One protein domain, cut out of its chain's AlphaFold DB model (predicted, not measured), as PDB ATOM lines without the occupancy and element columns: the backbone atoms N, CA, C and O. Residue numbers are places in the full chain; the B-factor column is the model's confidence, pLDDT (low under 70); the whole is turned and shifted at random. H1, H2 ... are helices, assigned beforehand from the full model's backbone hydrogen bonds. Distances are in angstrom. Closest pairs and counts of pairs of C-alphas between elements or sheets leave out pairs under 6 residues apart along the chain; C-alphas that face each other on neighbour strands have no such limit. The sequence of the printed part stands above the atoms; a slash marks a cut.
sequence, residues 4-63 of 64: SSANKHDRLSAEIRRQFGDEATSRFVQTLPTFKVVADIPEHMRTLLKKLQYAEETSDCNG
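Overview. This is residues 4 to 63 of the 64 residues of an uncharacterized protein of Pseudaminobacter manganicus (UniProt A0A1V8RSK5). An open, stretched chain of three helices with no common core: the longest helix, H3, makes one end, and a long bare link, residues 32 to 42, joins it to an L-shaped corner made by H1 and the short H2. H1 and H3 are two arms, well separated, and no helix touches another. The printed part has 60 residues with three named helices in the order H1, H2, H3 and no named strand, and its class is all helix. It is extended, with a radius of gyration of the C-alphas of 20.2 A, and its outline is flat, with spans of 56 by 36 by 16 A.

Arrangement. H3, residues 43 to 61, is apart from H2, residues 23 to 31, the helix before it in the chain. H3 is also apart from H1, residues 4 to 19. H1 and H2 are close but not clearly touching, with 1 pair of C-alphas within 8 A, those of Gln 19 and Thr 25, 7.1 A apart. Their lines stand about perpendicular, at 83 degrees. In H1, H2 and H3 every O i to N i+4 pair is within hydrogen-bond range.

Along the chain. H3 runs from Glu 43, C-alpha at (255.657, 295.655, 209.906), to Cys 61, C-alpha at (252.163, 307.193, 233.753), 26.7 A. H2, Glu 23 to Thr 31, measures 12.3 A. H1 begins at Ser 4, C-alpha at (225.487, 272.172, 218.321), and measures 22.8 A to Gln 19.

Size, cuts and confidence. The two C-alphas farthest apart, those of Glu 23 and Gly 63, are 57.7 A apart. The printed part has no cut. The link from H1 to H2 is tight, with 3 residues, and that from H2 to H3 is long, with 11. Residues 4 to 19, 21 to 27 and 30 to 63 stand free. The mean pLDDT of the printed part is 72.5, and 26 residues are under 70, among them residues 4 to 9, 33 to 41 and 60 to 63.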
ATOM      1  N   SER A   4     226.218 271.589 219.463       56.75
ATOM      2  CA  SER A   4     225.487 272.172 218.321       56.75
ATOM      3  C   SER A   4     226.317 273.175 217.508       56.75
ATOM      4  O   SER A   4     226.137 273.270 216.297       56.75
ATOM      5  N   SER A   5     227.244 273.906 218.135       56.72
ATOM      6  CA  SER A   5     228.072 274.919 217.458       56.72
ATOM      7  C   SER A   5     229.115 274.296 216.528       56.72
ATOM      8  O   SER A   5     229.264 274.765 215.404       56.72
ATOM      9  N   ALA A   6     229.764 273.202 216.940       59.31
ATOM     10  CA  ALA A   6     230.767 272.507 216.128       59.31
ATOM     11  C   ALA A   6     230.185 271.976 214.802       59.31
ATOM     12  O   ALA A   6     230.732 272.230 213.735       59.31
ATOM     13  N   ASN A   7     229.008 271.342 214.854       61.16
ATOM     14  CA  ASN A   7     228.314 270.833 213.665       61.16
ATOM     15  C   ASN A   7     227.824 271.951 212.725       61.16
ATOM     16  O   ASN A   7     227.799 271.783 211.506       61.16
ATOM     17  N   LYS A   8     227.437 273.109 213.277       62.47
ATOM     18  CA  LYS A   8     227.058 274.290 212.483       62.47
ATOM     19  C   LYS A   8     228.266 274.899 211.773       62.47
ATOM     20  O   LYS A   8     228.147 275.266 210.608       62.47
ATOM     21  N   HIS A   9     229.413 274.968 212.446       63.44
ATOM     22  CA  HIS A   9     230.656 275.462 211.856       63.44
ATOM     23  C   HIS A   9     231.151 274.575 210.716       63.44
ATOM     24  O   HIS A   9     231.537 275.094 209.671       63.44
ATOM     25  N   ASP A  10     231.096 273.257 210.879       70.12
ATOM     26  CA  ASP A  10     231.592 272.330 209.861       70.12
ATOM     27  C   ASP A  10     230.727 272.376 208.588       70.12
ATOM     28  O   ASP A  10     231.219 272.490 207.463       70.12
ATOM     29  N   ARG A  11     229.404 272.448 208.773       73.69
ATOM     30  CA  ARG A  11     228.437 272.598 207.680       73.69
ATOM     31  C   ARG A  11     228.540 273.955 206.977       73.69
ATOM     32  O   ARG A  11     228.419 274.014 205.757       73.69
ATOM     33  N   LEU A  12     228.805 275.029 207.721       73.44
ATOM     34  CA  LEU A  12     229.068 276.355 207.156       73.44
ATOM     35  C   LEU A  12     230.376 276.372 206.356       73.44
ATOM     36  O   LEU A  12     230.422 276.925 205.266       73.44
ATOM     37  N   SER A  13     231.421 275.721 206.862       71.94
ATOM     38  CA  SER A  13     232.714 275.616 206.179       71.94
ATOM     39  C   SER A  13     232.586 274.872 204.849       71.94
ATOM     40  O   SER A  13     233.160 275.294 203.845       71.94
ATOM     41  N   ALA A  14     231.803 273.791 204.821       76.19
ATOM     42  CA  ALA A  14     231.499 273.049 203.601       76.19
ATOM     43  C   ALA A  14     230.681 273.882 202.598       76.19
ATOM     44  O   ALA A  14     230.974 273.866 201.405       76.19
ATOM     45  N   GLU A  15     229.700 274.648 203.080       74.12
ATOM     46  CA  GLU A  15     228.883 275.529 202.240       74.12
ATOM     47  C   GLU A  15     229.704 276.676 201.640       74.12
ATOM     48  O   GLU A  15     229.606 276.950 200.448       74.12
ATOM     49  N   ILE A  16     230.574 277.292 202.441       72.56
ATOM     50  CA  ILE A  16     231.530 278.301 201.983       72.56
ATOM     51  C   ILE A  16     232.415 277.687 200.895       72.56
ATOM     52  O   ILE A  16     232.451 278.186 199.778       72.56
ATOM     53  N   ARG A  17     233.052 276.536 201.139       68.38
ATOM     54  CA  ARG A  17     233.876 275.865 200.114       68.38
ATOM     55  C   ARG A  17     233.105 275.578 198.819       68.38
ATOM     56  O   ARG A  17     233.686 275.699 197.745       68.38
ATOM     57  N   ARG A  18     231.814 275.239 198.909       73.00
ATOM     58  CA  ARG A  18     230.941 275.012 197.748       73.00
ATOM     59  C   ARG A  18     230.671 276.294 196.959       73.00
ATOM     60  O   ARG A  18     230.762 276.266 195.740       73.00
ATOM     61  N   GLN A  19     230.381 277.404 197.635       68.25
ATOM     62  CA  GLN A  19     230.138 278.704 196.991       68.25
ATOM     63  C   GLN A  19     231.402 279.267 196.337       68.25
ATOM     64  O   GLN A  19     231.346 279.804 195.240       68.25
ATOM     65  N   PHE A  20     232.562 279.078 196.963       62.75
ATOM     66  CA  PHE A  20     233.849 279.486 196.397       62.75
ATOM     67  C   PHE A  20     234.332 278.588 195.242       62.75
ATOM     68  O   PHE A  20     235.275 278.958 194.545       62.75
ATOM     69  N   GLY A  21     233.702 277.426 195.034       64.50
ATOM     70  CA  GLY A  21     233.952 276.535 193.897       64.50
ATOM     71  C   GLY A  21     233.141 276.868 192.639       64.50
ATOM     72  O   GLY A  21     233.395 276.265 191.599       64.50
ATOM     73  N   ASP A  22     232.189 277.804 192.720       74.44
ATOM     74  CA  ASP A  22     231.448 278.300 191.558       74.44
ATOM     75  C   ASP A  22     232.382 279.106 190.640       74.44
ATOM     76  O   ASP A  22     233.220 279.886 191.104       74.44
ATOM     77  N   GLU A  23     232.261 278.928 189.325       66.12
ATOM     78  CA  GLU A  23     233.173 279.528 188.346       66.12
ATOM     79  C   GLU A  23     233.120 281.064 188.409       66.12
ATOM     80  O   GLU A  23     234.148 281.733 188.274       66.12
ATOM     81  N   ALA A  24     231.944 281.625 188.710       68.69
ATOM     82  CA  ALA A  24     231.758 283.056 188.923       68.69
ATOM     83  C   ALA A  24     232.565 283.574 190.128       68.69
ATOM     84  O   ALA A  24     233.242 284.602 190.037       68.69
ATOM     85  N   THR A  25     232.549 282.845 191.245       65.81
ATOM     86  CA  THR A  25     233.287 283.212 192.460       65.81
ATOM     87  C   THR A  25     234.784 282.946 192.313       65.81
ATOM     88  O   THR A  25     235.591 283.741 192.788       65.81
ATOM     89  N   SER A  26     235.175 281.899 191.584       71.50
ATOM     90  CA  SER A  26     236.573 281.616 191.242       71.50
ATOM     91  C   SER A  26     237.185 282.735 190.393       71.50
ATOM     92  O   SER A  26     238.248 283.256 190.733       71.50
ATOM     93  N   ARG A  27     236.483 283.194 189.346       76.94
ATOM     94  CA  ARG A  27     236.918 284.352 188.546       76.94
ATOM     95  C   ARG A  27     236.974 285.626 189.378       76.94
ATOM     96  O   ARG A  27     237.947 286.364 189.274       76.94
ATOM     97  N   PHE A  28     235.989 285.855 190.248       71.44
ATOM     98  CA  PHE A  28     236.013 286.984 191.176       71.44
ATOM     99  C   PHE A  28     237.264 286.952 192.068       71.44
ATOM    100  O   PHE A  28     238.020 287.919 192.076       71.44
ATOM    101  N   VAL A  29     237.560 285.828 192.727       71.25
ATOM    102  CA  VAL A  29     238.763 285.663 193.565       71.25
ATOM    103  C   VAL A  29     240.057 285.816 192.760       71.25
ATOM    104  O   VAL A  29     241.011 286.398 193.266       71.25
ATOM    105  N   GLN A  30     240.098 285.361 191.506       72.62
ATOM    106  CA  GLN A  30     241.252 285.552 190.617       72.62
ATOM    107  C   GLN A  30     241.460 287.015 190.198       72.62
ATOM    108  O   GLN A  30     242.593 287.414 189.939       72.62
ATOM    109  N   THR A  31     240.392 287.817 190.140       74.88
ATOM    110  CA  THR A  31     240.485 289.268 189.896       74.88
ATOM    111  C   THR A  31     240.804 290.076 191.149       74.88
ATOM    112  O   THR A  31     241.169 291.247 191.037       74.88
ATOM    113  N   LEU A  32     240.681 289.478 192.339       73.75
ATOM    114  CA  LEU A  32     241.109 290.144 193.558       73.75
ATOM    115  C   LEU A  32     242.639 290.251 193.557       73.75
ATOM    116  O   LEU A  32     243.330 289.302 193.171       73.75
ATOM    117  N   PRO A  33     243.198 291.389 194.006       69.25
ATOM    118  CA  PRO A  33     244.631 291.479 194.232       69.25
ATOM    119  C   PRO A  33     245.035 290.331 195.154       69.25
ATOM    120  O   PRO A  33     244.283 289.983 196.064       69.25
ATOM    121  N   THR A  34     246.191 289.715 194.905       66.44
ATOM    122  CA  THR A  34     246.655 288.570 195.691       66.44
ATOM    123  C   THR A  34     246.759 288.967 197.162       66.44
ATOM    124  O   THR A  34     247.778 289.493 197.610       66.44
ATOM    125  N   PHE A  35     245.702 288.693 197.925       59.16
ATOM    126  CA  PHE A  35     245.702 288.779 199.372       59.16
ATOM    127  C   PHE A  35     246.520 287.594 199.859       59.16
ATOM    128  O   PHE A  35     246.009 286.514 200.148       59.16
ATOM    129  N   LYS A  36     247.840 287.779 199.876       61.66
ATOM    130  CA  LYS A  36     248.722 286.865 200.581       61.66
ATOM    131  C   LYS A  36     248.292 286.928 202.037       61.66
ATOM    132  O   LYS A  36     248.375 287.987 202.658       61.66
ATOM    133  N   VAL A  37     247.818 285.805 202.567       58.19
ATOM    134  CA  VAL A  37     247.711 285.616 204.012       58.19
ATOM    135  C   VAL A  37     249.149 285.562 204.514       58.19
ATOM    136  O   VAL A  37     249.772 284.504 204.568       58.19
ATOM    137  N   VAL A  38     249.727 286.738 204.749       60.16
ATOM    138  CA  VAL A  38     251.033 286.860 205.378       60.16
ATOM    139  C   VAL A  38     250.799 286.433 206.821       60.16
ATOM    140  O   VAL A  38     250.169 287.146 207.593       60.16
ATOM    141  N   ALA A  39     251.216 285.207 207.142       60.22
ATOM    142  CA  ALA A  39     251.141 284.670 208.500       60.22
ATOM    143  C   ALA A  39     251.995 285.495 209.481       60.22
ATOM    144  O   ALA A  39     251.782 285.435 210.688       60.22
ATOM    145  N   ASP A  40     252.940 286.272 208.947       63.06
ATOM    146  CA  ASP A  40     253.672 287.284 209.688       63.06
ATOM    147  C   ASP A  40     252.906 288.619 209.709       63.06
ATOM    148  O   ASP A  40     252.414 289.097 208.683       63.06
ATOM    149  N   ILE A  41     252.794 289.225 210.890       69.50
ATOM    150  CA  ILE A  41     252.116 290.514 211.059       69.50
ATOM    151  C   ILE A  41     252.883 291.558 210.237       69.50
ATOM    152  O   ILE A  41     254.077 291.742 210.488       69.50
ATOM    153  N   PRO A  42     252.232 292.286 209.308       81.94
ATOM    154  CA  PRO A  42     252.905 293.321 208.534       81.94
ATOM    155  C   PRO A  42     253.614 294.326 209.449       81.94
ATOM    156  O   PRO A  42     253.028 294.800 210.423       81.94
ATOM    157  N   GLU A  43     254.849 294.707 209.115       78.31
ATOM    158  CA  GLU A  43     255.657 295.655 209.906       78.31
ATOM    159  C   GLU A  43     254.919 296.973 210.206       78.31
ATOM    160  O   GLU A  43     255.044 297.552 211.288       78.31
ATOM    161  N   HIS A  44     254.059 297.414 209.284       79.62
ATOM    162  CA  HIS A  44     253.176 298.558 209.504       79.62
ATOM    163  C   HIS A  44     252.216 298.343 210.684       79.62
ATOM    164  O   HIS A  44     252.079 299.219 211.536       79.62
ATOM    165  N   MET A  45     251.596 297.165 210.781       83.00
ATOM    166  CA  MET A  45     250.721 296.824 211.901       83.00
ATOM    167  C   MET A  45     251.498 296.702 213.210       83.00
ATOM    168  O   MET A  45     251.047 297.235 214.220       83.00
ATOM    169  N   ARG A  46     252.699 296.106 213.198       83.75
ATOM    170  CA  ARG A  46     253.582 296.090 214.380       83.75
ATOM    171  C   ARG A  46     253.913 297.503 214.861       83.75
ATOM    172  O   ARG A  46     253.882 297.772 216.058       83.75
ATOM    173  N   THR A  47     254.168 298.423 213.933       88.50
ATOM    174  CA  THR A  47     254.439 299.832 214.250       88.50
ATOM    175  C   THR A  47     253.227 300.512 214.884       88.50
ATOM    176  O   THR A  47     253.375 301.223 215.876       88.50
ATOM    177  N   LEU A  48     252.023 300.286 214.346       89.62
ATOM    178  CA  LEU A  48     250.787 300.827 214.918       89.62
ATOM    179  C   LEU A  48     250.523 300.285 216.328       89.62
ATOM    180  O   LEU A  48     250.224 301.069 217.225       89.62
ATOM    181  N   LEU A  49     250.702 298.979 216.540       91.25
ATOM    182  CA  LEU A  49     250.554 298.351 217.856       91.25
ATOM    183  C   LEU A  49     251.567 298.896 218.864       91.25
ATOM    184  O   LEU A  49     251.196 299.216 219.986       91.25
ATOM    185  N   LYS A  50     252.822 299.098 218.453       91.81
ATOM    186  CA  LYS A  50     253.852 299.693 219.314       91.81
ATOM    187  C   LYS A  50     253.523 301.135 219.709       91.81
ATOM    188  O   LYS A  50     253.758 301.529 220.845       91.81
ATOM    189  N   LYS A  51     252.969 301.929 218.787       90.94
ATOM    190  CA  LYS A  51     252.506 303.295 219.091       90.94
ATOM    191  C   LYS A  51     251.328 303.294 220.061       90.94
ATOM    192  O   LYS A  51     251.258 304.176 220.909       90.94
ATOM    193  N   LEU A  52     250.422 302.328 219.924       92.50
ATOM    194  CA  LEU A  52     249.280 302.170 220.820       92.50
ATOM    195  C   LEU A  52     249.735 301.764 222.224       92.50
ATOM    196  O   LEU A  52     249.347 302.412 223.185       92.50
ATOM    197  N   GLN A  53     250.630 300.782 222.319       89.50
ATOM    198  CA  GLN A  53     251.233 300.362 223.580       89.50
ATOM    199  C   GLN A  53     251.953 301.521 224.284       89.50
ATOM    200  O   GLN A  53     251.744 301.750 225.467       89.50
ATOM    201  N   TYR A  54     252.748 302.306 223.551       89.06
ATOM    202  CA  TYR A  54     253.405 303.485 224.117       89.06
ATOM    203  C   TYR A  54     252.393 304.519 224.631       89.06
ATOM    204  O   TYR A  54     252.592 305.106 225.690       89.06
ATOM    205  N   ALA A  55     251.295 304.746 223.902       89.00
ATOM    206  CA  ALA A  55     250.247 305.663 224.342       89.00
ATOM    207  C   ALA A  55     249.571 305.178 225.635       89.00
ATOM    208  O   ALA A  55     249.369 305.981 226.543       89.00
ATOM    209  N   GLU A  56     249.293 303.878 225.742       85.44
ATOM    210  CA  GLU A  56     248.744 303.242 226.943       85.44
ATOM    211  C   GLU A  56     249.696 303.407 228.137       85.44
ATOM    212  O   GLU A  56     249.317 304.004 229.143       85.44
ATOM    213  N   GLU A  57     250.976 303.064 227.969       86.62
ATOM    214  CA  GLU A  57     252.013 303.236 228.995       86.62
ATOM    215  C   GLU A  57     252.171 304.702 229.435       86.62
ATOM    216  O   GLU A  57     252.301 304.994 230.626       86.62
ATOM    217  N   THR A  58     252.120 305.660 228.498       80.62
ATOM    218  CA  THR A  58     252.162 307.092 228.842       80.62
ATOM    219  C   THR A  58     250.895 307.572 229.541       80.62
ATOM    220  O   THR A  58     250.974 308.457 230.391       80.62
ATOM    221  N   SER A  59     249.734 306.999 229.215       74.75
ATOM    222  CA  SER A  59     248.472 307.326 229.877       74.75
ATOM    223  C   SER A  59     248.408 306.763 231.298       74.75
ATOM    224  O   SER A  59     247.971 307.475 232.200       74.75
ATOM    225  N   ASP A  60     248.955 305.565 231.522       63.72
ATOM    226  CA  ASP A  60     249.137 304.974 232.851       63.72
ATOM    227  C   ASP A  60     250.149 305.766 233.695       63.72
ATOM    228  O   ASP A  60     249.968 305.929 234.903       63.72
ATOM    229  N   CYS A  61     251.190 306.332 233.071       56.91
ATOM    230  CA  CYS A  61     252.163 307.193 233.753       56.91
ATOM    231  C   CYS A  61     251.620 308.593 234.090       56.91
ATOM    232  O   CYS A  61     252.149 309.240 234.990       56.91
ATOM    233  N   ASN A  62     250.578 309.067 233.398       59.97
ATOM    234  CA  ASN A  62     249.934 310.360 233.664       59.97
ATOM    235  C   ASN A  62     248.766 310.247 234.672       59.97
ATOM    236  O   ASN A  62     248.089 311.235 234.947       59.97
ATOM    237  N   GLY A  63     248.508 309.038 235.189       61.12
ATOM    238  CA  GLY A  63     247.388 308.695 236.071       61.12
ATOM    239  C   GLY A  63     247.734 308.478 237.552       61.12
ATOM    240  O   GLY A  63     246.947 307.836 238.251       61.12
TER     241      GLY A  63